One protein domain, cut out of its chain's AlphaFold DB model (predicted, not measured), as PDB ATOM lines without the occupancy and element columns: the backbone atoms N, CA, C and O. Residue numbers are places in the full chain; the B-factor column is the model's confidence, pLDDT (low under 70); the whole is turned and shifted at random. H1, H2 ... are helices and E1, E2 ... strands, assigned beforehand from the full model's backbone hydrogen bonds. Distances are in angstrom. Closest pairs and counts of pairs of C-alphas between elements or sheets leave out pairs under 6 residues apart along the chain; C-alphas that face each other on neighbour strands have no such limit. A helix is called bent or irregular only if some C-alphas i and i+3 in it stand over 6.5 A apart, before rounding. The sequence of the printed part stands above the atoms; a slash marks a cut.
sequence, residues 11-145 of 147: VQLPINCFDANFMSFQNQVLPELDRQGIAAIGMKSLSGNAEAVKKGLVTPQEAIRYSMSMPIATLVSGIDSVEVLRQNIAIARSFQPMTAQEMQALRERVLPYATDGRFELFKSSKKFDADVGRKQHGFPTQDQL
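Overview. This is residues 11 to 145 of the 147 residues of the protein "Probable oxidoreductase" of Lyngbya sp. (strain PCC 8106) (UniProt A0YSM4). A small sheet of three parallel strands, E1, E2 and E3, and helix H4 make the body, with H4 meeting the sheet and H5 packed steeply on H4. H2 runs along the sheet, H3 and the long H6 lie near H4, and the last stretch, with H8, reaches away from the rest as an arm that helps to make the longest span. The printed part has 135 residues, with eight named helices and three named strands in the order E1, H1, H2, E2, H3, H4, E3, H5, H6, H7, H8; the sheet's order is E1, E2, E3, and the class is mostly helix. It is compact, with a radius of gyration of the C-alphas of 15.7 A, and its C-alphas span 45 by 38 by 29 A.

Arrangement. E1, residues 11 to 14, is an edge strand, parallel to the inner strand E2, residues 39 to 43, at 32 degrees; N 41 and O 11 are 2.8 A apart and N 13 and O 41 are 3.0 A apart, both within hydrogen-bond range. Between them come H1, residues 25 to 28, and H2, residues 30 to 36, which meet only through their link. E1, H1, H2 and E2 form a strand-helix-strand unit, two parallel neighbour strands joined through helices, with a right-handed crossover. H1 is only just on the sheet, with 5 pairs of C-alphas within 10 A, and only grazes it with residues 25 to 26. H2 is on the sheet at a height over the sheet of 8.2 A and runs along the strands, its line at 8 degrees to that of E2 on the local plane; its closest C-alphas to E2 are those of Leu 33 and Ala 39, 6.7 A. The other edge strand, E3, residues 74 to 76, is parallel to E2 at 29 degrees, with N 76 and O 42 at 2.8 A, within hydrogen-bond range. H3, residues 51 to 54, and H4, residues 60 to 68, stand between E2 and E3 in the chain, a second such unit with a right-handed crossover. H4 only grazes the sheet, with residues 64 to 68. H3 and H4 are close but not clearly touching, the closest C-alphas being those of Val 53 and Pro 60, 6.6 A. H5, residues 82 to 93, touches H4 with residues 91 to 92 alone; the closest C-alphas are those of Gln 61 and Ile 91, 6.1 A, at a steep tilt of 48 degrees, the same way. H6, residues 100 to 113, is close to H4 but not clearly touching, with the C-alphas of Tyr 66 and Met 103 at 6.4 A. H7, residues 121 to 124, and H8, residues 131 to 136, are apart from each other, and both are apart from H4. Every O i to N i+4 pair is within hydrogen-bond range in H2, H4, H5 and H8, against 8 of 10 in H6; H1, H3 and H7 are too short for such a pair, and the one O i to N i+3 pair is within range in H1 and in H3 but not in H7.

Along the chain. E1 begins at C-alpha 11, at (211.316, 147.470, 233.625). E2 is 13.1 A from first to last C-alpha, H4 12.0 A and H5 16.2 A. H6, the longest helix, begins at C-alpha 100, at (191.505, 141.400, 221.704), and measures 20.5 A; it is irregular, with C-alphas 109 and 112 at 7.4 A. H8 ends at C-alpha 136, at (211.715, 163.615, 251.012).

Size, cuts and confidence. The two C-alphas farthest apart are those of Ser 94 and Gly 138, 46.5 A. The printed part has no cut and no long link. Mean pLDDT of the printed part is 96.2, and no printed residue is under 70.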
ATOM      1  N   VAL A  11     212.084 146.540 232.786       97.94
ATOM      2  CA  VAL A  11     211.316 147.470 233.625       97.94
ATOM      3  C   VAL A  11     210.146 146.727 234.248       97.94
ATOM      4  O   VAL A  11     209.385 146.062 233.550       97.94
ATOM      5  N   GLN A  12     209.977 146.870 235.563       98.00
ATOM      6  CA  GLN A  12     208.805 146.362 236.272       98.00
ATOM      7  C   GLN A  12     207.740 147.454 236.418       98.00
ATOM      8  O   GLN A  12     208.032 148.546 236.903       98.00
ATOM      9  N   LEU A  13     206.498 147.158 236.023       97.44
ATOM     10  CA  LEU A  13     205.401 148.126 235.977       97.44
ATOM     11  C   LEU A  13     204.037 147.497 236.315       97.44
ATOM     12  O   LEU A  13     203.835 146.299 236.090       97.44
ATOM     13  N   PRO A  14     203.080 148.276 236.860       97.06
ATOM     14  CA  PRO A  14     201.712 147.811 237.057       97.06
ATOM     15  C   PRO A  14     201.035 147.474 235.726       97.06
ATOM     16  O   PRO A  14     200.969 148.320 234.843       97.06
ATOM     17  N   ILE A  15     200.493 146.262 235.613       97.50
ATOM     18  CA  ILE A  15     199.699 145.791 234.473       97.50
ATOM     19  C   ILE A  15     198.448 145.116 235.028       97.50
ATOM     20  O   ILE A  15     198.553 144.141 235.768       97.50
ATOM     21  N   ASN A  16     197.274 145.666 234.717       97.31
ATOM     22  CA  ASN A  16     195.973 145.156 235.155       97.31
ATOM     23  C   ASN A  16     194.844 145.721 234.266       97.31
ATOM     24  O   ASN A  16     195.072 146.639 233.480       97.31
ATOM     25  N   CYS A  17     193.619 145.201 234.383       97.00
ATOM     26  CA  CYS A  17     192.501 145.609 233.520       97.00
ATOM     27  C   CYS A  17     191.934 147.015 233.794       97.00
ATOM     28  O   CYS A  17     191.245 147.556 232.931       97.00
ATOM     29  N   PHE A  18     192.241 147.627 234.942       97.31
ATOM     30  CA  PHE A  18     191.858 149.007 235.267       97.31
ATOM     31  C   PHE A  18     192.855 150.026 234.697       97.31
ATOM     32  O   PHE A  18     192.478 151.165 234.432       97.31
ATOM     33  N   ASP A  19     194.097 149.606 234.428       96.12
ATOM     34  CA  ASP A  19     195.172 150.487 233.964       96.12
ATOM     35  C   ASP A  19     194.851 151.187 232.636       96.12
ATOM     36  O   ASP A  19     195.308 152.302 232.408       96.12
ATOM     37  N   ALA A  20     194.037 150.567 231.779       92.12
ATOM     38  CA  ALA A  20     193.768 151.019 230.416       92.12
ATOM     39  C   ALA A  20     193.262 152.465 230.294       92.12
ATOM     40  O   ALA A  20     193.505 153.103 229.271       92.12
ATOM     41  N   ASN A  21     192.550 152.963 231.308       89.56
ATOM     42  CA  ASN A  21     191.755 154.189 231.204       89.56
ATOM     43  C   ASN A  21     192.220 155.321 232.134       89.56
ATOM     44  O   ASN A  21     191.719 156.437 232.018       89.56
ATOM     45  N   PHE A  22     193.182 155.076 233.030       93.31
ATOM     46  CA  PHE A  22     193.641 156.079 233.994       93.31
ATOM     47  C   PHE A  22     195.153 156.013 234.201       93.31
ATOM     48  O   PHE A  22     195.667 155.034 234.739       93.31
ATOM     49  N   MET A  23     195.867 157.067 233.780       93.75
ATOM     50  CA  MET A  23     197.338 157.162 233.856       93.75
ATOM     51  C   MET A  23     198.016 155.851 233.419       93.75
ATOM     52  O   MET A  23     198.744 155.217 234.182       93.75
ATOM     53  N   SER A  24     197.660 155.405 232.214       96.06
ATOM     54  CA  SER A  24     197.890 154.037 231.759       96.06
ATOM     55  C   SER A  24     199.356 153.737 231.478       96.06
ATOM     56  O   SER A  24     199.941 154.284 230.538       96.06
ATOM     57  N   PHE A  25     199.922 152.790 232.222       96.56
ATOM     58  CA  PHE A  25     201.240 152.243 231.919       96.56
ATOM     59  C   PHE A  25     201.216 151.409 230.638       96.56
ATOM     60  O   PHE A  25     202.147 151.485 229.837       96.56
ATOM     61  N   GLN A  26     200.151 150.647 230.396       95.50
ATOM     62  CA  GLN A  26     200.064 149.806 229.210       95.50
ATOM     63  C   GLN A  26     199.978 150.611 227.907       95.50
ATOM     64  O   GLN A  26     200.492 150.157 226.892       95.50
ATOM     65  N   ASN A  27     199.358 151.796 227.922       95.62
ATOM     66  CA  ASN A  27     199.232 152.624 226.721       95.62
ATOM     67  C   ASN A  27     200.433 153.562 226.534       95.62
ATOM     68  O   ASN A  27     200.727 153.939 225.405       95.62
ATOM     69  N   GLN A  28     201.102 153.970 227.619       95.75
ATOM     70  CA  GLN A  28     202.183 154.966 227.558       95.75
ATOM     71  C   GLN A  28     203.584 154.355 227.658       95.75
ATOM     72  O   GLN A  28     204.513 154.868 227.045       95.75
ATOM     73  N   VAL A  29     203.755 153.284 228.438       96.69
ATOM     74  CA  VAL A  29     205.073 152.728 228.779       96.69
ATOM     75  C   VAL A  29     205.367 151.448 228.007       96.69
ATOM     76  O   VAL A  29     206.448 151.352 227.442       96.69
ATOM     77  N   LEU A  30     204.436 150.488 227.917       97.12
ATOM     78  CA  LEU A  30     204.698 149.237 227.179       97.12
ATOM     79  C   LEU A  30     205.147 149.453 225.720       97.12
ATOM     80  O   LEU A  30     206.120 148.809 225.333       97.12
ATOM     81  N   PRO A  31     204.535 150.360 224.923       96.69
ATOM     82  CA  PRO A  31     204.999 150.604 223.556       96.69
ATOM     83  C   PRO A  31     206.425 151.157 223.508       96.69
ATOM     84  O   PRO A  31     207.174 150.871 222.581       96.69
ATOM     85  N   GLU A  32     206.817 151.936 224.517       97.06
ATOM     86  CA  GLU A  32     208.162 152.496 224.603       97.06
ATOM     87  C   GLU A  32     209.198 151.440 225.002       97.06
ATOM     88  O   GLU A  32     210.311 151.449 224.478       97.06
ATOM     89  N   LEU A  33     208.833 150.508 225.888       97.31
ATOM     90  CA  LEU A  33     209.688 149.371 226.232       97.31
ATOM     91  C   LEU A  33     209.934 148.485 225.007       97.31
ATOM     92  O   LEU A  33     211.085 148.168 224.721       97.31
ATOM     93  N   ASP A  34     208.883 148.171 224.245       96.44
ATOM     94  CA  ASP A  34     208.989 147.407 222.998       96.44
ATOM     95  C   ASP A  34     209.885 148.121 221.973       96.44
ATOM     96  O   ASP A  34     210.847 147.542 221.468       96.44
ATOM     97  N   ARG A  35     209.667 149.428 221.762       96.38
ATOM     98  CA  ARG A  35     210.480 150.259 220.858       96.38
ATOM     99  C   ARG A  35     211.969 150.261 221.221       96.38
ATOM    100  O   ARG A  35     212.812 150.348 220.330       96.38
ATOM    101  N   GLN A  36     212.295 150.228 222.513       96.50
ATOM    102  CA  GLN A  36     213.676 150.228 223.004       96.50
ATOM    103  C   GLN A  36     214.268 148.817 223.179       96.50
ATOM    104  O   GLN A  36     215.449 148.705 223.498       96.50
ATOM    105  N   GLY A  37     213.490 147.747 222.971       96.19
ATOM    106  CA  GLY A  37     213.940 146.371 223.204       96.19
ATOM    107  C   GLY A  37     214.111 146.015 224.687       96.19
ATOM    108  O   GLY A  37     214.942 145.175 225.023       96.19
ATOM    109  N   ILE A  38     213.345 146.657 225.574       98.06
ATOM    110  CA  ILE A  38     213.388 146.459 227.028       98.06
ATOM    111  C   ILE A  38     212.294 145.468 227.437       98.06
ATOM    112  O   ILE A  38     211.118 145.662 227.128       98.06
ATOM    113  N   ALA A  39     212.639 144.429 228.198       98.31
ATOM    114  CA  ALA A  39     211.654 143.440 228.625       98.31
ATOM    115  C   ALA A  39     210.762 143.965 229.768       98.31
ATOM    116  O   ALA A  39     211.221 144.331 230.854       98.31
ATOM    117  N   ALA A  40     209.450 143.959 229.544       98.50
ATOM    118  CA  ALA A  40     208.470 144.357 230.547       98.50
ATOM    119  C   ALA A  40     208.210 143.236 231.570       98.50
ATOM    120  O   ALA A  40     207.880 142.108 231.205       98.50
ATOM    121  N   ILE A  41     208.288 143.556 232.861       98.75
ATOM    122  CA  ILE A  41     207.860 142.690 233.965       98.75
ATOM    123  C   ILE A  41     206.550 143.250 234.522       98.75
ATOM    124  O   ILE A  41     206.521 144.319 235.133       98.75
ATOM    125  N   GLY A  42     205.448 142.531 234.330       98.44
ATOM    126  CA  GLY A  42     204.157 142.929 234.879       98.44
ATOM    127  C   GLY A  42     204.101 142.715 236.390       98.44
ATOM    128  O   GLY A  42     204.626 141.735 236.916       98.44
ATOM    129  N   MET A  43     203.413 143.600 237.102       98.31
ATOM    130  CA  MET A  43     203.025 143.407 238.501       98.31
ATOM    131  C   MET A  43     201.633 143.986 238.769       98.31
ATOM    132  O   MET A  43     201.051 144.650 237.916       98.31
ATOM    133  N   LYS A  44     201.104 143.779 239.981       97.25
ATOM    134  CA  LYS A  44     199.823 144.363 240.434       97.25
ATOM    135  C   LYS A  44     198.617 143.936 239.581       97.25
ATOM    136  O   LYS A  44     197.669 144.704 239.463       97.25
ATOM    137  N   SER A  45     198.610 142.696 239.087       97.50
ATOM    138  CA  SER A  45     197.510 142.124 238.288       97.50
ATOM    139  C   SER A  45     196.133 142.222 238.948       97.50
ATOM    140  O   SER A  45     195.134 142.343 238.251       97.50
ATOM    141  N   LEU A  46     196.070 142.223 240.285       97.44
ATOM    142  CA  LEU A  46     194.838 142.396 241.074       97.44
ATOM    143  C   LEU A  46     194.654 143.836 241.601       97.44
ATOM    144  O   LEU A  46     194.116 144.046 242.689       97.44
ATOM    145  N   SER A  47     195.197 144.826 240.893       94.94
ATOM    146  CA  SER A  47     195.165 146.254 241.254       94.94
ATOM    147  C   SER A  47     195.793 146.567 242.629       94.94
ATOM    148  O   SER A  47     195.464 147.525 243.320       94.94
ATOM    149  N   GLY A  48     196.758 145.743 243.041       91.56
ATOM    150  CA  GLY A  48     197.631 145.971 244.193       91.56
ATOM    151  C   GLY A  48     197.162 145.389 245.525       91.56
ATOM    152  O   GLY A  48     197.976 144.754 246.187       91.56
ATOM    153  N   ASN A  49     195.896 145.561 245.908       91.94
ATOM    154  CA  ASN A  49     195.347 145.054 247.181       91.94
ATOM    155  C   ASN A  49     194.130 144.122 247.011       91.94
ATOM    156  O   ASN A  49     193.471 143.782 247.997       91.94
ATOM    157  N   ALA A  50     193.830 143.734 245.767       95.31
ATOM    158  CA  ALA A  50     192.722 142.861 245.394       95.31
ATOM    159  C   ALA A  50     191.320 143.382 245.773       95.31
ATOM    160  O   ALA A  50     190.364 142.613 245.755       95.31
ATOM    161  N   GLU A  51     191.141 144.676 246.066       96.12
ATOM    162  CA  GLU A  51     189.818 145.225 246.417       96.12
ATOM    163  C   GLU A  51     188.785 145.051 245.296       96.12
ATOM    164  O   GLU A  51     187.617 144.794 245.575       96.12
ATOM    165  N   ALA A  52     189.202 145.135 244.029       96.56
ATOM    166  CA  ALA A  52     188.321 144.872 242.889       96.56
ATOM    167  C   ALA A  52     187.801 143.424 242.880       96.56
ATOM    168  O   ALA A  52     186.637 143.189 242.556       96.56
ATOM    169  N   VAL A  53     188.645 142.471 243.293       97.06
ATOM    170  CA  VAL A  53     188.275 141.057 243.435       97.06
ATOM    171  C   VAL A  53     187.325 140.862 244.608       97.06
ATOM    172  O   VAL A  53     186.278 140.244 244.452       97.06
ATOM    173  N   LYS A  54     187.642 141.438 245.774       96.69
ATOM    174  CA  LYS A  54     186.793 141.339 246.975       96.69
ATOM    175  C   LYS A  54     185.397 141.923 246.755       96.69
ATOM    176  O   LYS A  54     184.432 141.433 247.326       96.69
ATOM    177  N   LYS A  55     185.288 142.953 245.909       97.12
ATOM    178  CA  LYS A  55     184.017 143.574 245.507       97.12
ATOM    179  C   LYS A  55     183.317 142.864 244.340       97.12
ATOM    180  O   LYS A  55     182.268 143.328 243.910       97.12
ATOM    181  N   GLY A  56     183.885 141.777 243.817       97.44
ATOM    182  CA  GLY A  56     183.286 140.980 242.744       97.44
ATOM    183  C   GLY A  56     183.278 141.651 241.367       97.44
ATOM    184  O   GLY A  56     182.525 141.227 240.497       97.44
ATOM    185  N   LEU A  57     184.094 142.689 241.145       97.62
ATOM    186  CA  LEU A  57     184.155 143.378 239.848       97.62
ATOM    187  C   LEU A  57     184.902 142.553 238.794       97.62
ATOM    188  O   LEU A  57     184.582 142.617 237.608       97.62
ATOM    189  N   VAL A  58     185.900 141.786 239.239       98.00
ATOM    190  CA  VAL A  58     186.683 140.839 238.439       98.00
ATOM    191  C   VAL A  58     187.076 139.642 239.298       98.00
ATOM    192  O   VAL A  58     187.245 139.762 240.510       98.00
ATOM    193  N   THR A  59     187.270 138.487 238.680       98.31
ATOM    194  CA  THR A  59     187.857 137.311 239.336       98.31
ATOM    195  C   THR A  59     189.391 137.351 239.272       98.31
ATOM    196  O   THR A  59     189.955 137.996 238.379       98.31
ATOM    197  N   PRO A  60     190.109 136.622 240.155       98.00
ATOM    198  CA  PRO A  60     191.560 136.466 240.033       98.00
ATOM    199  C   PRO A  60     191.977 135.904 238.672       98.00
ATOM    200  O   PRO A  60     192.942 136.380 238.082       98.00
ATOM    201  N   GLN A  61     191.216 134.937 238.146       98.31
ATOM    202  CA  GLN A  61     191.475 134.324 236.846       98.31
ATOM    203  C   GLN A  61     191.387 135.340 235.706       98.31
ATOM    204  O   GLN A  61     192.304 135.402 234.893       98.31
ATOM    205  N   GLU A  62     190.336 136.161 235.655       98.50
ATOM    206  CA  GLU A  62     190.201 137.197 234.624       98.50
ATOM    207  C   GLU A  62     191.327 138.230 234.711       98.50
ATOM    208  O   GLU A  62     191.946 138.551 233.699       98.50
ATOM    209  N   ALA A  63     191.626 138.722 235.915       98.25
ATOM    210  CA  ALA A  63     192.609 139.780 236.124       98.25
ATOM    211  C   ALA A  63     194.054 139.315 235.844       98.25
ATOM    212  O   ALA A  63     194.826 140.014 235.177       98.25
ATOM    213  N   ILE A  64     194.418 138.110 236.295       98.50
ATOM    214  CA  ILE A  64     195.729 137.505 236.020       98.50
ATOM    215  C   ILE A  64     195.853 137.159 234.534       98.50
ATOM    216  O   ILE A  64     196.843 137.549 233.919       98.50
ATOM    217  N   ARG A  65     194.847 136.507 233.930       98.56
ATOM    218  CA  ARG A  65     194.865 136.153 232.499       98.56
ATOM    219  C   ARG A  65     194.947 137.401 231.619       98.56
ATOM    220  O   ARG A  65     195.747 137.408 230.688       98.56
ATOM    221  N   TYR A  66     194.202 138.465 231.932       98.56
ATOM    222  CA  TYR A  66     194.319 139.755 231.240       98.56
ATOM    223  C   TYR A  66     195.759 140.271 231.286       98.56
ATOM    224  O   TYR A  66     196.331 140.607 230.253       98.56
ATOM    225  N   SER A  67     196.367 140.277 232.475       98.25
ATOM    226  CA  SER A  67     197.724 140.797 232.665       98.25
ATOM    227  C   SER A  67     198.767 139.969 231.909       98.25
ATOM    228  O   SER A  67     199.636 140.537 231.260       98.25
ATOM    229  N   MET A  68     198.644 138.638 231.931       98.50
ATOM    230  CA  MET A  68     199.501 137.716 231.170       98.50
ATOM    231  C   MET A  68     199.288 137.786 229.649       98.50
ATOM    232  O   MET A  68     200.126 137.294 228.906       98.50
ATOM    233  N   SER A  69     198.179 138.369 229.180       98.44
ATOM    234  CA  SER A  69     197.891 138.539 227.745       98.44
ATOM    235  C   SER A  69     198.497 139.817 227.158       98.44
ATOM    236  O   SER A  69     198.464 140.013 225.947       98.44
ATOM    237  N   MET A  70     199.036 140.697 228.004       97.69
ATOM    238  CA  MET A  70     199.780 141.882 227.578       97.69
ATOM    239  C   MET A  70     201.195 141.491 227.115       97.69
ATOM    240  O   MET A  70     201.687 140.439 227.524       97.69
ATOM    241  N   PRO A  71     201.886 142.324 226.312       96.81
ATOM    242  CA  PRO A  71     203.261 142.069 225.883       96.81
ATOM    243  C   PRO A  71     204.248 142.269 227.047       96.81
ATOM    244  O   PRO A  71     204.952 143.272 227.136       96.81
ATOM    245  N   ILE A  72     204.262 141.315 227.977       98.12
ATOM    246  CA  ILE A  72     205.174 141.244 229.119       98.12
ATOM    247  C   ILE A  72     205.970 139.941 229.070       98.12
ATOM    248  O   ILE A  72     205.463 138.904 228.652       98.12
ATOM    249  N   ALA A  73     207.214 139.982 229.538       98.00
ATOM    250  CA  ALA A  73     208.080 138.809 229.614       98.00
ATOM    251  C   ALA A  73     207.688 137.874 230.770       98.00
ATOM    252  O   ALA A  73     207.820 136.658 230.669       98.00
ATOM    253  N   THR A  74     207.217 138.434 231.887       98.06
ATOM    254  CA  THR A  74     206.749 137.667 233.048       98.06
ATOM    255  C   THR A  74     205.820 138.504 233.923       98.06
ATOM    256  O   THR A  74     205.847 139.736 233.869       98.06
ATOM    257  N   LEU A  75     205.009 137.836 234.746       98.44
ATOM    258  CA  LEU A  75     204.108 138.457 235.712       98.44
ATOM    259  C   LEU A  75     204.523 138.100 237.145       98.44
ATOM    260  O   LEU A  75     204.547 136.932 237.526       98.44
ATOM    261  N   VAL A  76     204.746 139.121 237.970       98.12
ATOM    262  CA  VAL A  76     204.901 138.985 239.422       98.12
ATOM    263  C   VAL A  76     203.523 139.065 240.083       98.12
ATOM    264  O   VAL A  76     202.903 140.131 240.151       98.12
ATOM    265  N   SER A  77     203.031 137.926 240.578       96.06
ATOM    266  CA  SER A  77     201.741 137.812 241.274       96.06
ATOM    267  C   SER A  77     201.899 137.825 242.797       96.06
ATOM    268  O   SER A  77     202.813 137.193 243.323       96.06
ATOM    269  N   GLY A  78     200.974 138.476 243.508       93.81
ATOM    270  CA  GLY A  78     200.908 138.419 244.972       93.81
ATOM    271  C   GLY A  78     200.390 137.068 245.474       93.81
ATOM    272  O   GLY A  78     199.458 136.512 244.894       93.81
ATOM    273  N   ILE A  79     201.011 136.552 246.535       95.81
ATOM    274  CA  ILE A  79     200.694 135.272 247.179       95.81
ATOM    275  C   ILE A  79     200.835 135.479 248.688       95.81
ATOM    276  O   ILE A  79     201.935 135.738 249.169       95.81
ATOM    277  N   ASP A  80     199.734 135.378 249.426       93.94
ATOM    278  CA  ASP A  80     199.695 135.519 250.891       93.94
ATOM    279  C   ASP A  80     199.380 134.198 251.615       93.94
ATOM    280  O   ASP A  80     199.402 134.130 252.841       93.94
ATOM    281  N   SER A  81     199.087 133.145 250.853       97.50
ATOM    282  CA  SER A  81     198.607 131.857 251.344       97.50
ATOM    283  C   SER A  81     198.916 130.745 250.340       97.50
ATOM    284  O   SER A  81     199.136 130.986 249.146       97.50
ATOM    285  N   VAL A  82     198.923 129.496 250.810       98.44
ATOM    286  CA  VAL A  82     199.160 128.324 249.947       98.44
ATOM    287  C   VAL A  82     197.977 128.110 248.994       98.44
ATOM    288  O   VAL A  82     198.143 127.623 247.875       98.44
ATOM    289  N   GLU A  83     196.778 128.509 249.399       98.19
ATOM    290  CA  GLU A  83     195.560 128.482 248.596       98.19
ATOM    291  C   GLU A  83     195.690 129.418 247.388       98.19
ATOM    292  O   GLU A  83     195.488 128.978 246.253       98.19
ATOM    293  N   VAL A  84     196.122 130.667 247.605       97.62
ATOM    294  CA  VAL A  84     196.393 131.627 246.520       97.62
ATOM    295  C   VAL A  84     197.555 131.158 245.645       97.62
ATOM    296  O   VAL A  84     197.478 131.266 244.422       97.62
ATOM    297  N   LEU A  85     198.599 130.551 246.223       98.31
ATOM    298  CA  LEU A  85     199.680 129.933 245.443       98.31
ATOM    299  C   LEU A  85     199.131 128.880 244.467       98.31
ATOM    300  O   LEU A  85     199.433 128.923 243.273       98.31
ATOM    301  N   ARG A  86     198.310 127.942 244.957       98.62
ATOM    302  CA  ARG A  86     197.704 126.889 244.126       98.62
ATOM    303  C   ARG A  86     196.778 127.476 243.061       98.62
ATOM    304  O   ARG A  86     196.833 127.023 241.919       98.62
ATOM    305  N   GLN A  87     195.981 128.488 243.408       98.19
ATOM    306  CA  GLN A  87     195.124 129.204 242.461       98.19
ATOM    307  C   GLN A  87     195.947 129.848 241.337       98.19
ATOM    308  O   GLN A  87     195.663 129.613 240.162       98.19
ATOM    309  N   ASN A  88     196.998 130.599 241.674       98.38
ATOM    310  CA  ASN A  88     197.837 131.279 240.685       98.38
ATOM    311  C   ASN A  88     198.562 130.273 239.778       98.38
ATOM    312  O   ASN A  88     198.602 130.467 238.564       98.38
ATOM    313  N   ILE A  89     199.069 129.163 240.334       98.44
ATOM    314  CA  ILE A  89     199.670 128.075 239.544       98.44
ATOM    315  C   ILE A  89     198.642 127.455 238.591       98.44
ATOM    316  O   ILE A  89     198.969 127.191 237.435       98.44
ATOM    317  N   ALA A  90     197.409 127.215 239.044       98.56
ATOM    318  CA  ALA A  90     196.358 126.649 238.201       98.56
ATOM    319  C   ALA A  90     195.993 127.584 237.035       98.56
ATOM    320  O   ALA A  90     195.868 127.121 235.900       98.56
ATOM    321  N   ILE A  91     195.903 128.895 237.288       98.44
ATOM    322  CA  ILE A  91     195.671 129.908 236.246       98.44
ATOM    323  C   ILE A  91     196.835 129.923 235.250       98.44
ATOM    324  O   ILE A  91     196.606 129.869 234.047       98.44
ATOM    325  N   ALA A  92     198.080 129.928 235.736       97.94
ATOM    326  CA  ALA A  92     199.262 129.949 234.878       97.94
ATOM    327  C   ALA A  92     199.392 128.677 234.020       97.94
ATOM    328  O   ALA A  92     199.728 128.757 232.843       97.94
ATOM    329  N   ARG A  93     199.087 127.497 234.580       98.38
ATOM    330  CA  ARG A  93     199.139 126.214 233.854       98.38
ATOM    331  C   ARG A  93     198.052 126.067 232.796       98.38
ATOM    332  O   ARG A  93     198.281 125.403 231.794       98.38
ATOM    333  N   SER A  94     196.878 126.644 233.034       97.81
ATOM    334  CA  SER A  94     195.756 126.629 232.087       97.81
ATOM    335  C   SER A  94     195.703 127.882 231.213       97.81
ATOM    336  O   SER A  94     194.702 128.127 230.539       97.81
ATOM    337  N   PHE A  95     196.770 128.688 231.225       98.12
ATOM    338  CA  PHE A  95     196.795 129.968 230.541       98.12
ATOM    339  C   PHE A  95     196.583 129.803 229.038       98.12
ATOM    340  O   PHE A  95     197.296 129.077 228.348       98.12
ATOM    341  N   GLN A  96     195.602 130.547 228.547       98.12
ATOM    342  CA  GLN A  96     195.407 130.855 227.143       98.12
ATOM    343  C   GLN A  96     195.332 132.375 227.044       98.12
ATOM    344  O   GLN A  96     194.578 132.966 227.826       98.12
ATOM    345  N   PRO A  97     196.072 133.030 226.138       98.31
ATOM    346  CA  PRO A  97     195.945 134.468 225.947       98.31
ATOM    347  C   PRO A  97     194.487 134.874 225.717       98.31
ATOM    348  O   PRO A  97     193.705 134.140 225.108       98.31
ATOM    349  N   MET A  98     194.092 136.020 226.260       98.62
ATOM    350  CA  MET A  98     192.836 136.658 225.891       98.62
ATOM    351  C   MET A  98     192.935 137.168 224.459       98.62
ATOM    352  O   MET A  98     193.930 137.771 224.061       98.62
ATOM    353  N   THR A  99     191.873 136.958 223.697       98.56
ATOM    354  CA  THR A  99     191.662 137.649 222.427       98.56
ATOM    355  C   THR A  99     191.497 139.150 222.664       98.56
ATOM    356  O   THR A  99     191.111 139.589 223.752       98.56
ATOM    357  N   ALA A 100     191.724 139.957 221.627       97.69
ATOM    358  CA  ALA A 100     191.505 141.400 221.704       97.69
ATOM    359  C   ALA A 100     190.069 141.743 222.146       97.69
ATOM    360  O   ALA A 100     189.868 142.672 222.927       97.69
ATOM    361  N   GLN A 101     189.084 140.955 221.705       98.50
ATOM    362  CA  GLN A 101     187.677 141.100 222.075       98.50
ATOM    363  C   GLN A 101     187.440 140.804 223.561       98.50
ATOM    364  O   GLN A 101     186.776 141.589 224.234       98.50
ATOM    365  N   GLU A 102     188.009 139.719 224.101       98.56
ATOM    366  CA  GLU A 102     187.908 139.396 225.535       98.56
ATOM    367  C   GLU A 102     188.551 140.485 226.406       98.56
ATOM    368  O   GLU A 102     187.976 140.900 227.415       98.56
ATOM    369  N   MET A 103     189.724 140.987 226.002       98.31
ATOM    370  CA  MET A 103     190.402 142.073 226.716       98.31
ATOM    371  C   MET A 103     189.581 143.361 226.688       98.31
ATOM    372  O   MET A 103     189.449 144.027 227.716       98.31
ATOM    373  N   GLN A 104     189.023 143.709 225.527       98.00
ATOM    374  CA  GLN A 104     188.205 144.905 225.364       98.00
ATOM    375  C   GLN A 104     186.914 144.821 226.185       98.00
ATOM    376  O   GLN A 104     186.612 145.754 226.927       98.00
ATOM    377  N   ALA A 105     186.220 143.682 226.159       98.31
ATOM    378  CA  ALA A 105     185.029 143.459 226.976       98.31
ATOM    379  C   ALA A 105     185.327 143.600 228.479       98.31
ATOM    380  O   ALA A 105     184.540 144.186 229.227       98.31
ATOM    381  N   LEU A 106     186.489 143.113 228.940       98.12
ATOM    382  CA  LEU A 106     186.895 143.287 230.333       98.12
ATOM    383  C   LEU A 106     187.152 144.760 230.677       98.12
ATOM    384  O   LEU A 106     186.694 145.210 231.727       98.12
ATOM    385  N   ARG A 107     187.839 145.508 229.800       97.50
ATOM    386  CA  ARG A 107     188.088 146.953 229.970       97.50
ATOM    387  C   ARG A 107     186.788 147.745 230.042       97.50
ATOM    388  O   ARG A 107     186.651 148.594 230.914       97.50
ATOM    389  N   GLU A 108     185.838 147.453 229.159       97.88
ATOM    390  CA  GLU A 108     184.526 148.106 229.130       97.88
ATOM    391  C   GLU A 108     183.733 147.825 230.404       97.88
ATOM    392  O   GLU A 108     183.186 148.747 231.007       97.88
ATOM    393  N   ARG A 109     183.739 146.572 230.877       97.69
ATOM    394  CA  ARG A 109     183.059 146.200 232.123       97.69
ATOM    395  C   ARG A 109     183.618 146.939 233.339       97.69
ATOM    396  O   ARG A 109     182.848 147.327 234.216       97.69
ATOM    397  N   VAL A 110     184.937 147.134 233.416       97.38
ATOM    398  CA  VAL A 110     185.562 147.837 234.553       97.38
ATOM    399  C   VAL A 110     185.636 149.355 234.372       97.38
ATOM    400  O   VAL A 110     185.935 150.054 235.339       97.38
ATOM    401  N   LEU A 111     185.333 149.884 233.181       97.06
ATOM    402  CA  LEU A 111     185.451 151.305 232.847       97.06
ATOM    403  C   LEU A 111     184.778 152.243 233.869       97.06
ATOM    404  O   LEU A 111     185.451 153.181 234.297       97.06
ATOM    405  N   PRO A 112     183.539 151.998 234.355       96.75
ATOM    406  CA  PRO A 112     182.897 152.873 235.347       96.75
ATOM    407  C   PRO A 112     183.664 153.011 236.674       96.75
ATOM    408  O   PRO A 112     183.380 153.896 237.478       96.75
ATOM    409  N   TYR A 113     184.629 152.123 236.916       95.94
ATOM    410  CA  TYR A 113     185.440 152.045 238.125       95.94
ATOM    411  C   TYR A 113     186.921 152.377 237.887       95.94
ATOM    412  O   TYR A 113     187.698 152.394 238.841       95.94
ATOM    413  N   ALA A 114     187.318 152.595 236.632       95.19
ATOM    414  CA  ALA A 114     188.709 152.684 236.195       95.19
ATOM    415  C   ALA A 114     189.127 154.103 235.773       95.19
ATOM    416  O   ALA A 114     190.178 154.261 235.165       95.19
ATOM    417  N   THR A 115     188.322 155.132 236.057       94.25
ATOM    418  CA  THR A 115     188.540 156.508 235.566       94.25
ATOM    419  C   THR A 115     189.200 157.454 236.569       94.25
ATOM    420  O   THR A 115     189.613 158.542 236.182       94.25
ATOM    421  N   ASP A 116     189.322 157.069 237.842       93.12
ATOM    422  CA  ASP A 116     189.848 157.930 238.917       93.12
ATOM    423  C   ASP A 116     190.928 157.260 239.785       93.12
ATOM    424  O   ASP A 116     191.352 157.799 240.808       93.12
ATOM    425  N   GLY A 117     191.362 156.056 239.409       92.75
ATOM    426  CA  GLY A 117     192.383 155.312 240.140       92.75
ATOM    427  C   GLY A 117     191.945 154.810 241.520       92.75
ATOM    428  O   GLY A 117     192.808 154.429 242.310       92.75
ATOM    429  N   ARG A 118     190.643 154.754 241.846       94.06
ATOM    430  CA  ARG A 118     190.156 154.244 243.150       94.06
ATOM    431  C   ARG A 118     190.567 152.797 243.451       94.06
ATOM    432  O   ARG A 118     190.679 152.418 244.615       94.06
ATOM    433  N   PHE A 119     190.800 151.996 242.411       95.75
ATOM    434  CA  PHE A 119     191.341 150.636 242.519       95.75
ATOM    435  C   PHE A 119     192.854 150.573 242.310       95.75
ATOM    436  O   PHE A 119     193.448 149.526 242.512       95.75
ATOM    437  N   GLU A 120     193.498 151.685 241.971       95.62
ATOM    438  CA  GLU A 120     194.928 151.779 241.684       95.62
ATOM    439  C   GLU A 120     195.572 152.855 242.563       95.62
ATOM    440  O   GLU A 120     196.253 153.758 242.087       95.62
ATOM    441  N   LEU A 121     195.368 152.761 243.882       94.25
ATOM    442  CA  LEU A 121     195.821 153.773 244.849       94.25
ATOM    443  C   LEU A 121     197.340 154.022 244.835       94.25
ATOM    444  O   LEU A 121     197.793 155.031 245.368       94.25
ATOM    445  N   PHE A 122     198.122 153.130 244.223       92.69
ATOM    446  CA  PHE A 122     199.548 153.336 243.961       92.69
ATOM    447  C   PHE A 122     199.829 154.424 242.905       92.69
ATOM    448  O   PHE A 122     200.955 154.901 242.829       92.69
ATOM    449  N   LYS A 123     198.833 154.823 242.102       93.31
ATOM    450  CA  LYS A 123     198.907 155.945 241.150       93.31
ATOM    451  C   LYS A 123     198.428 157.261 241.758       93.31
ATOM    452  O   LYS A 123     198.978 158.314 241.463       93.31
ATOM    453  N   SER A 124     197.375 157.202 242.572       91.00
ATOM    454  CA  SER A 124     196.583 158.375 242.971       91.00
ATOM    455  C   SER A 124     196.753 158.788 244.433       91.00
ATOM    456  O   SER A 124     196.215 159.813 244.844       91.00
ATOM    457  N   SER A 125     197.483 158.017 245.242       90.75
ATOM    458  CA  SER A 125     197.620 158.281 246.675       90.75
ATOM    459  C   SER A 125     199.036 158.039 247.183       90.75
ATOM    460  O   SER A 125     199.869 157.439 246.513       90.75
ATOM    461  N   LYS A 126     199.274 158.452 248.431       90.19
ATOM    462  CA  LYS A 126     200.496 158.147 249.185       90.19
ATOM    463  C   LYS A 126     200.358 156.940 250.098       90.19
ATOM    464  O   LYS A 126     201.267 156.648 250.867       90.19
ATOM    465  N   LYS A 127     199.236 156.217 250.025       88.56
ATOM    466  CA  LYS A 127     198.888 155.136 250.959       88.56
ATOM    467  C   LYS A 127     199.995 154.090 251.121       88.56
ATOM    468  O   LYS A 127     200.164 153.575 252.218       88.56
ATOM    469  N   PHE A 128     200.744 153.807 250.056       90.00
ATOM    470  CA  PHE A 128     201.781 152.773 250.040       90.00
ATOM    471  C   PHE A 128     203.216 153.320 250.055       90.00
ATOM    472  O   PHE A 128     204.155 152.529 250.025       90.00
ATOM    473  N   ASP A 129     203.402 154.642 250.110       91.94
ATOM    474  CA  ASP A 129     204.732 155.252 250.174       91.94
ATOM    475  C   ASP A 129     205.343 154.999 251.561       91.94
ATOM    476  O   ASP A 129     204.676 155.175 252.590       91.94
ATOM    477  N   ALA A 130     206.617 154.607 251.585       93.69
ATOM    478  CA  ALA A 130     207.397 154.443 252.808       93.69
ATOM    479  C   ALA A 130     207.808 155.801 253.407       93.69
ATOM    480  O   ALA A 130     207.897 156.807 252.697       93.69
ATOM    481  N   ASP A 131     208.134 155.821 254.702       95.69
ATOM    482  CA  ASP A 131     208.461 157.051 255.441       95.69
ATOM    483  C   ASP A 131     209.607 157.859 254.837       95.69
ATOM    484  O   ASP A 131     209.556 159.087 254.836       95.69
ATOM    485  N   VAL A 132     210.632 157.193 254.298       95.94
ATOM    486  CA  VAL A 132     211.760 157.882 253.652       95.94
ATOM    487  C   VAL A 132     211.274 158.715 252.464       95.94
ATOM    488  O   VAL A 132     211.582 159.903 252.388       95.94
ATOM    489  N   GLY A 133     210.465 158.122 251.580       92.81
ATOM    490  CA  GLY A 133     209.901 158.826 250.426       92.81
ATOM    491  C   GLY A 133     208.936 159.933 250.847       92.81
ATOM    492  O   GLY A 133     208.996 161.043 250.326       92.81
ATOM    493  N   ARG A 134     208.099 159.679 251.858       94.94
ATOM    494  CA  ARG A 134     207.190 160.691 252.420       94.94
ATOM    495  C   ARG A 134     207.948 161.919 252.917       94.94
ATOM    496  O   ARG A 134     207.644 163.023 252.472       94.94
ATOM    497  N   LYS A 135     208.982 161.725 253.742       95.56
ATOM    498  CA  LYS A 135     209.828 162.809 254.273       95.56
ATOM    499  C   LYS A 135     210.499 163.617 253.163       95.56
ATOM    500  O   LYS A 135     210.460 164.841 253.208       95.56
ATOM    501  N   GLN A 136     211.067 162.949 252.154       95.81
ATOM    502  CA  GLN A 136     211.715 163.615 251.012       95.81
ATOM    503  C   GLN A 136     210.765 164.522 250.221       95.81
ATOM    504  O   GLN A 136     211.205 165.498 249.619       95.81
ATOM    505  N   HIS A 137     209.468 164.220 250.243       93.19
ATOM    506  CA  HIS A 137     208.440 164.970 249.530       93.19
ATOM    507  C   HIS A 137     207.534 165.806 250.451       93.19
ATOM    508  O   HIS A 137     206.512 166.311 249.994       93.19
ATOM    509  N   GLY A 138     207.891 165.967 251.732       94.31
ATOM    510  CA  GLY A 138     207.135 166.787 252.684       94.31
ATOM    511  C   GLY A 138     205.769 166.218 253.089       94.31
ATOM    512  O   GLY A 138     204.907 166.969 253.541       94.31
ATOM    513  N   PHE A 139     205.545 164.911 252.931       93.75
ATOM    514  CA  PHE A 139     204.334 164.238 253.404       93.75
ATOM    515  C   PHE A 139     204.493 163.738 254.848       93.75
ATOM    516  O   PHE A 139     205.606 163.366 255.234       93.75
ATOM    517  N   PRO A 140     203.391 163.642 255.621       93.69
ATOM    518  CA  PRO A 140     203.417 163.015 256.939       93.69
ATOM    519  C   PRO A 140     203.935 161.574 256.862       93.69
ATOM    520  O   PRO A 140     203.622 160.852 255.905       93.69
ATOM    521  N   THR A 141     204.701 161.144 257.861       93.94
ATOM    522  CA  THR A 141     205.091 159.738 258.039       93.94
ATOM    523  C   THR A 141     203.875 158.872 258.368       93.94
ATOM    524  O   THR A 141     202.789 159.381 258.649       93.94
ATOM    525  N   GLN A 142     204.007 157.552 258.253       92.19
ATOM    526  CA  GLN A 142     202.886 156.624 258.425       92.19
ATOM    527  C   GLN A 142     202.247 156.712 259.821       92.19
ATOM    528  O   GLN A 142     201.028 156.633 259.926       92.19
ATOM    529  N   ASP A 143     203.043 156.945 260.864       92.75
ATOM    530  CA  ASP A 143     202.605 157.157 262.253       92.75
ATOM    531  C   ASP A 143     201.880 158.495 262.486       92.75
ATOM    532  O   ASP A 143     201.178 158.655 263.480       92.75
ATOM    533  N   GLN A 144     202.021 159.453 261.567       91.56
ATOM    534  CA  GLN A 144     201.355 160.759 261.618       91.56
ATOM    535  C   GLN A 144     200.007 160.771 260.883       91.56
ATOM    536  O   GLN A 144     199.324 161.798 260.861       91.56
ATOM    537  N   LEU A 145     199.630 159.668 260.232       86.19
ATOM    538  CA  LEU A 145     198.349 159.562 259.542       86.19
ATOM    539  C   LEU A 145     197.212 159.310 260.540       86.19
ATOM    540  O   LEU A 145     197.410 158.597 261.523       86.19
TER     541      LEU A 145